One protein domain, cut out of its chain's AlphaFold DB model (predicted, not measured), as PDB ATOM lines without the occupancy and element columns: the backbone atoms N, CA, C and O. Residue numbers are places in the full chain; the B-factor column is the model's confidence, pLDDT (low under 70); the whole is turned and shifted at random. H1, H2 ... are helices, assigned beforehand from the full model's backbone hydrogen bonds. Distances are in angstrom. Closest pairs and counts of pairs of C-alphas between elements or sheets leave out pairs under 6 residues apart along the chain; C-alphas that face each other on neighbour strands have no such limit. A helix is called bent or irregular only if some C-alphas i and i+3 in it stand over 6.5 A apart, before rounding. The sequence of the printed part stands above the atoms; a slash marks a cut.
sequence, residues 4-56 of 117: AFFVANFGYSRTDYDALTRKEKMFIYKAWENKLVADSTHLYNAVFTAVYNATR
ATOM      1  N   ALA A   4      79.768  61.650  33.606       92.00
ATOM      2  CA  ALA A   4      80.348  62.682  34.472       92.00
ATOM      3  C   ALA A   4      81.827  62.444  34.838       92.00
ATOM      4  O   ALA A   4      82.602  63.396  34.905       92.00
ATOM      5  N   PHE A   5      82.246  61.189  35.028       93.31
ATOM      6  CA  PHE A   5      83.648  60.860  35.288       93.31
ATOM      7  C   PHE A   5      84.539  61.233  34.100       93.31
ATOM      8  O   PHE A   5      85.607  61.813  34.298       93.31
ATOM      9  N   PHE A   6      84.092  60.944  32.875       93.94
ATOM     10  CA  PHE A   6      84.859  61.244  31.669       93.94
ATOM     11  C   PHE A   6      84.902  62.737  31.363       93.94
ATOM     12  O   PHE A   6      85.951  63.241  30.972       93.94
ATOM     13  N   VAL A   7      83.807  63.458  31.610       95.25
ATOM     14  CA  VAL A   7      83.787  64.926  31.518       95.25
ATOM     15  C   VAL A   7      84.788  65.525  32.503       95.25
ATOM     16  O   VAL A   7      85.652  66.301  32.108       95.25
ATOM     17  N   ALA A   8      84.714  65.131  33.776       93.81
ATOM     18  CA  ALA A   8      85.517  65.735  34.834       93.81
ATOM     19  C   ALA A   8      87.017  65.416  34.722       93.81
ATOM     20  O   ALA A   8      87.844  66.264  35.044       93.81
ATOM     21  N   ASN A   9      87.379  64.203  34.288       91.62
ATOM     22  CA  ASN A   9      88.778  63.761  34.255       91.62
ATOM     23  C   ASN A   9      89.443  63.910  32.883       91.62
ATOM     24  O   ASN A   9      90.665  64.036  32.822       91.62
ATOM     25  N   PHE A  10      88.668  63.865  31.795       92.12
ATOM     26  CA  PHE A  10      89.202  63.827  30.429       92.12
ATOM     27  C   PHE A  10      88.579  64.867  29.489       92.12
ATOM     28  O   PHE A  10      89.038  64.989  28.358       92.12
ATOM     29  N   GLY A  11      87.559  65.618  29.920       94.19
ATOM     30  CA  GLY A  11      86.914  66.649  29.100       94.19
ATOM     31  C   GLY A  11      86.068  66.103  27.949       94.19
ATOM     32  O   GLY A  11      85.830  66.820  26.982       94.19
ATOM     33  N   TYR A  12      85.632  64.844  28.020       95.12
ATOM     34  CA  TYR A  12      84.880  64.221  26.926       95.12
ATOM     35  C   TYR A  12      83.498  64.852  26.789       95.12
ATOM     36  O   TYR A  12      82.799  65.058  27.784       95.12
ATOM     37  N   SER A  13      83.071  65.101  25.552       95.50
ATOM     38  CA  SER A  13      81.679  65.436  25.266       95.50
ATOM     39  C   SER A  13      80.795  64.186  25.344       95.50
ATOM     40  O   SER A  13      81.277  63.048  25.381       95.50
ATOM     41  N   ARG A  14      79.469  64.375  25.367       93.12
ATOM     42  CA  ARG A  14      78.525  63.247  25.427       93.12
ATOM     43  C   ARG A  14      78.677  62.316  24.227       93.12
ATOM     44  O   ARG A  14      78.675  61.103  24.400       93.12
ATOM     45  N   THR A  15      78.887  62.882  23.043       96.25
ATOM     46  CA  THR A  15      79.118  62.121  21.812       96.25
ATOM     47  C   THR A  15      80.404  61.304  21.875       96.25
ATOM     48  O   THR A  15      80.382  60.142  21.485       96.25
ATOM     49  N   ASP A  16      81.488  61.854  22.433       94.19
ATOM     50  CA  ASP A  16      82.756  61.120  22.577       94.19
ATOM     51  C   ASP A  16      82.595  59.922  23.515       94.19
ATOM     52  O   ASP A  16      83.096  58.833  23.247       94.19
ATOM     53  N   TYR A  17      81.861  60.102  24.616       94.06
ATOM     54  CA  TYR A  17      81.582  59.020  25.555       94.06
ATOM     55  C   TYR A  17      80.681  57.936  24.956       94.06
ATOM     56  O   TYR A  17      80.908  56.745  25.192       94.06
ATOM     57  N   ASP A  18      79.654  58.324  24.205       94.88
ATOM     58  CA  ASP A  18      78.711  57.386  23.592       94.88
ATOM     59  C   ASP A  18      79.342  56.630  22.409       94.88
ATOM     60  O   ASP A  18      78.973  55.482  22.163       94.88
ATOM     61  N   ALA A  19      80.355  57.209  21.751       96.50
ATOM     62  CA  ALA A  19      81.129  56.549  20.698       96.50
ATOM     63  C   ALA A  19      82.026  55.404  21.210       96.50
ATOM     64  O   ALA A  19      82.372  54.504  20.444       96.50
ATOM     65  N   LEU A  20      82.404  55.408  22.493       94.62
ATOM     66  CA  LEU A  20      83.257  54.366  23.071       94.62
ATOM     67  C   LEU A  20      82.493  53.063  23.302       94.62
ATOM     68  O   LEU A  20      81.430  53.021  23.935       94.62
ATOM     69  N   THR A  21      83.135  51.957  22.949       96.12
ATOM     70  CA  THR A  21      82.676  50.625  23.326       96.12
ATOM     71  C   THR A  21      82.831  50.392  24.831       96.12
ATOM     72  O   THR A  21      83.655  50.995  25.527       96.12
ATOM     73  N   ARG A  22      82.070  49.430  25.368       93.75
ATOM     74  CA  ARG A  22      82.181  49.026  26.781       93.75
ATOM     75  C   ARG A  22      83.607  48.607  27.157       93.75
ATOM     76  O   ARG A  22      84.053  48.896  28.264       93.75
ATOM     77  N   LYS A  23      84.321  47.930  26.253       96.12
ATOM     78  CA  LYS A  23      85.683  47.439  26.498       96.12
ATOM     79  C   LYS A  23      86.681  48.593  26.612       96.12
ATOM     80  O   LYS A  23      87.508  48.588  27.517       96.12
ATOM     81  N   GLU A  24      86.563  49.601  25.755       95.25
ATOM     82  CA  GLU A  24      87.410  50.799  25.803       95.25
ATOM     83  C   GLU A  24      87.171  51.604  27.078       95.25
ATOM     84  O   GLU A  24      88.133  51.965  27.755       95.25
ATOM     85  N   LYS A  25      85.904  51.786  27.481       94.75
ATOM     86  CA  LYS A  25      85.566  52.417  28.769       94.75
ATOM     87  C   LYS A  25      86.257  51.697  29.931       94.75
ATOM     88  O   LYS A  25      86.892  52.346  30.756       94.75
ATOM     89  N   MET A  26      86.212  50.361  29.956       94.50
ATOM     90  CA  MET A  26      86.894  49.550  30.977       94.50
ATOM     91  C   MET A  26      88.417  49.715  30.967       94.50
ATOM     92  O   MET A  26      89.020  49.791  32.036       94.50
ATOM     93  N   PHE A  27      89.049  49.806  29.795       96.38
ATOM     94  CA  PHE A  27      90.485  50.080  29.716       96.38
ATOM     95  C   PHE A  27      90.841  51.463  30.255       96.38
ATOM     96  O   PHE A  27      91.812  51.581  31.000       96.38
ATOM     97  N   ILE A  28      90.047  52.487  29.933       94.69
ATOM     98  CA  ILE A  28      90.265  53.847  30.436       94.69
ATOM     99  C   ILE A  28      90.116  53.878  31.958       94.69
ATOM    100  O   ILE A  28      90.983  54.424  32.640       94.69
ATOM    101  N   TYR A  29      89.083  53.228  32.506       93.81
ATOM    102  CA  TYR A  29      88.935  53.089  33.955       93.81
ATOM    103  C   TYR A  29      90.151  52.420  34.578       93.81
ATOM    104  O   TYR A  29      90.728  52.949  35.526       93.81
ATOM    105  N   LYS A  30      90.597  51.297  34.007       95.69
ATOM    106  CA  LYS A  30      91.737  50.574  34.561       95.69
ATOM    107  C   LYS A  30      93.026  51.391  34.501       95.69
ATOM    108  O   LYS A  30      93.817  51.367  35.442       95.69
ATOM    109  N   ALA A  31      93.239  52.123  33.412       95.88
ATOM    110  CA  ALA A  31      94.380  53.016  33.266       95.88
ATOM    111  C   ALA A  31      94.343  54.149  34.301       95.88
ATOM    112  O   ALA A  31      95.367  54.444  34.916       95.88
ATOM    113  N   TRP A  32      93.169  54.741  34.540       95.75
ATOM    114  CA  TRP A  32      92.992  55.786  35.546       95.75
ATOM    115  C   TRP A  32      93.220  55.271  36.970       95.75
ATOM    116  O   TRP A  32      93.950  55.900  37.730       95.75
ATOM    117  N   GLU A  33      92.682  54.099  37.319       95.44
ATOM    118  CA  GLU A  33      92.944  53.454  38.612       95.44
ATOM    119  C   GLU A  33      94.439  53.205  38.815       95.44
ATOM    120  O   GLU A  33      95.001  53.549  39.855       95.44
ATOM    121  N   ASN A  34      95.103  52.637  37.804       97.06
ATOM    122  CA  ASN A  34      96.537  52.376  37.854       97.06
ATOM    123  C   ASN A  34      97.331  53.675  38.038       97.06
ATOM    124  O   ASN A  34      98.278  53.694  38.823       97.06
ATOM    125  N   LYS A  35      96.934  54.757  37.355       95.88
ATOM    126  CA  LYS A  35      97.531  56.085  37.531       95.88
ATOM    127  C   LYS A  35      97.346  56.583  38.963       95.88
ATOM    128  O   LYS A  35      98.325  56.965  39.585       95.88
ATOM    129  N   LEU A  36      96.131  56.542  39.508       95.81
ATOM    130  CA  LEU A  36      95.848  57.029  40.862       95.81
ATOM    131  C   LEU A  36      96.656  56.267  41.923       95.81
ATOM    132  O   LEU A  36      97.233  56.867  42.836       95.81
ATOM    133  N   VAL A  37      96.745  54.943  41.786       96.06
ATOM    134  CA  VAL A  37      97.580  54.107  42.656       96.06
ATOM    135  C   VAL A  37      99.061  54.454  42.487       96.06
ATOM    136  O   VAL A  37      99.775  54.577  43.482       96.06
ATOM    137  N   ALA A  38      99.533  54.649  41.255       94.88
ATOM    138  CA  ALA A  38     100.917  55.030  40.991       94.88
ATOM    139  C   ALA A  38     101.250  56.404  41.588       94.88
ATOM    140  O   ALA A  38     102.217  56.515  42.335       94.88
ATOM    141  N   ASP A  39     100.428  57.421  41.339       96.00
ATOM    142  CA  ASP A  39     100.624  58.796  41.807       96.00
ATOM    143  C   ASP A  39     100.648  58.866  43.340       96.00
ATOM    144  O   ASP A  39     101.579  59.425  43.925       96.00
ATOM    145  N   SER A  40      99.679  58.230  44.010       96.88
ATOM    146  CA  SER A  40      99.637  58.166  45.480       96.88
ATOM    147  C   SER A  40     100.851  57.431  46.060       96.88
ATOM    148  O   SER A  40     101.465  57.891  47.026       96.88
ATOM    149  N   THR A  41     101.269  56.335  45.424       94.94
ATOM    150  CA  THR A  41     102.467  55.581  45.814       94.94
ATOM    151  C   THR A  41     103.748  56.388  45.587       94.94
ATOM    152  O   THR A  41     104.669  56.352  46.409       94.94
ATOM    153  N   HIS A  42     103.845  57.128  44.483       93.94
ATOM    154  CA  HIS A  42     104.987  57.986  44.179       93.94
ATOM    155  C   HIS A  42     105.088  59.141  45.170       93.94
ATOM    156  O   HIS A  42     106.177  59.383  45.692       93.94
ATOM    157  N   LEU A  43     103.966  59.786  45.495       96.56
ATOM    158  CA  LEU A  43     103.910  60.844  46.498       96.56
ATOM    159  C   LEU A  43     104.339  60.327  47.873       96.56
ATOM    160  O   LEU A  43     105.221  60.914  48.499       96.56
ATOM    161  N   TYR A  44     103.786  59.192  48.310       95.88
ATOM    162  CA  TYR A  44     104.176  58.553  49.565       95.88
ATOM    163  C   TYR A  44     105.687  58.297  49.620       95.88
ATOM    164  O   TYR A  44     106.362  58.706  50.566       95.88
ATOM    165  N   ASN A  45     106.245  57.671  48.579       95.25
ATOM    166  CA  ASN A  45     107.675  57.376  48.512       95.25
ATOM    167  C   ASN A  45     108.532  58.646  48.504       95.25
ATOM    168  O   ASN A  45     109.605  58.655  49.115       95.25
ATOM    169  N   ALA A  46     108.079  59.705  47.831       95.75
ATOM    170  CA  ALA A  46     108.773  60.984  47.785       95.75
ATOM    171  C   ALA A  46     108.841  61.630  49.168       95.75
ATOM    172  O   ALA A  46     109.936  61.953  49.638       95.75
ATOM    173  N   VAL A  47     107.696  61.736  49.847       97.25
ATOM    174  CA  VAL A  47     107.602  62.302  51.197       97.25
ATOM    175  C   VAL A  47     108.418  61.472  52.181       97.25
ATOM    176  O   VAL A  47     109.264  62.017  52.888       97.25
ATOM    177  N   PHE A  48     108.252  60.148  52.176       96.06
ATOM    178  CA  PHE A  48     109.013  59.250  53.042       96.06
ATOM    179  C   PHE A  48     110.525  59.411  52.844       96.06
ATOM    180  O   PHE A  48     111.281  59.548  53.806       96.06
ATOM    181  N   THR A  49     110.974  59.442  51.587       96.31
ATOM    182  CA  THR A  49     112.391  59.616  51.245       96.31
ATOM    183  C   THR A  49     112.920  60.963  51.728       96.31
ATOM    184  O   THR A  49     114.022  61.020  52.275       96.31
ATOM    185  N   ALA A  50     112.152  62.039  51.546       96.75
ATOM    186  CA  ALA A  50     112.528  63.378  51.983       96.75
ATOM    187  C   ALA A  50     112.646  63.459  53.510       96.75
ATOM    188  O   ALA A  50     113.698  63.852  54.017       96.75
ATOM    189  N   VAL A  51     111.620  63.007  54.239       97.50
ATOM    190  CA  VAL A  51     111.589  63.015  55.710       97.50
ATOM    191  C   VAL A  51     112.728  62.174  56.285       97.50
ATOM    192  O   VAL A  51     113.459  62.639  57.162       97.50
ATOM    193  N   TYR A  52     112.943  60.968  55.752       96.50
ATOM    194  CA  TYR A  52     114.055  60.120  56.172       96.50
ATOM    195  C   TYR A  52     115.401  60.800  55.927       96.50
ATOM    196  O   TYR A  52     116.270  60.788  56.792       96.50
ATOM    197  N   ASN A  53     115.597  61.395  54.747       96.25
ATOM    198  CA  ASN A  53     116.869  62.019  54.397       96.25
ATOM    199  C   ASN A  53     117.162  63.272  55.224       96.25
ATOM    200  O   ASN A  53     118.333  63.494  55.538       96.25
ATOM    201  N   ALA A  54     116.133  64.043  55.580       96.44
ATOM    202  CA  ALA A  54     116.244  65.213  56.444       96.44
ATOM    203  C   ALA A  54     116.582  64.831  57.895       96.44
ATOM    204  O   ALA A  54     117.405  65.484  58.527       96.44
ATOM    205  N   THR A  55     116.003  63.738  58.402       96.94
ATOM    206  CA  THR A  55     116.209  63.245  59.782       96.94
ATOM    207  C   THR A  55     117.306  62.178  59.894       96.94
ATOM    208  O   THR A  55     117.482  61.531  60.929       96.94
ATOM    209  N   ARG A  56     118.073  61.964  58.822       95.94
ATOM    210  CA  ARG A  56     119.042  60.871  58.719       95.94
ATOM    211  C   ARG A  56     120.206  61.049  59.697       95.94
ATOM    212  O   ARG A  56     120.861  62.086  59.720       95.94
TER     213      ARG A  56
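AT A GLANCE: This is residues 4 to 56 of the 117 residues of an uncharacterized protein of [Clostridium] leptum (UniProt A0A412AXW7). The model is a hook with a very long shaft: one long helix, H3, makes the length, and at its first end two short helices, H2 and H1, make the bend and the tip, with H1 folded back beside the early part of H3. No two of the hook's helices clearly touch, and residues 33 to 56, of which 33 to 54 belong to H3, stick out alone from it. The printed part has 53 residues with three named helices, in the order H1, H2, H3 along the chain, and no named strand; the class is all helix. The whole is extended, with a radius of gyration of the C-alphas of 17.1 A and spans of 54 by 19 by 10 A.

HOW THE PARTS SIT: H3, residues 22 to 54, touches no helix. H1, residues 4 to 10, is near H3: no pair of their C-alphas is within 8 A, but 5 pairs are within 10 A. H2, residues 14 to 19, is apart from H3, but only just, with their closest C-alphas 8.4 A apart. H1 and H2 are close but not clearly touching, with 1 pair of C-alphas within 8 A, those of Phe 6 and Tyr 17 at 7.3 A. The lines of H1 and H2 stand at 81 degrees, about perpendicular, and their centres are 11.6 A apart. In H1, H2 and H3 every O i to N i+4 pair is within hydrogen-bond range.

IN THESE COORDINATES: H3 has 33 residues and is 48.0 A from first to last C-alpha. It begins at C-alpha 22, at (82.181, 49.026, 26.781), and ends at C-alpha 54, at (116.244, 65.213, 56.444). H2, from Arg 14 to Ala 19, has 6 residues and is 8.6 A long from first to last C-alpha. H1, from Ala 4 to Phe 10, has 7 residues and is 9.8 A long by the same measure, with C-alpha 4 at (80.348, 62.682, 34.472). No helix is bent or irregular.

THE WHOLE: The two C-alphas farthest apart are those of Thr 15 and Arg 56, at 54.4 A. The C-alphas of the first and last printed residues, Ala 4 and Arg 56, are 45.7 A apart. The link from H1 to H2, with 3 residues, is tight, and so is the link from H2 to H3, with 2 residues. Residues 18 to 24, of which 22 to 24 belong to H3, stand free, as do residues 33 to 56. The printed part has no cut. Its mean pLDDT is 95.3, and no printed residue is under 70.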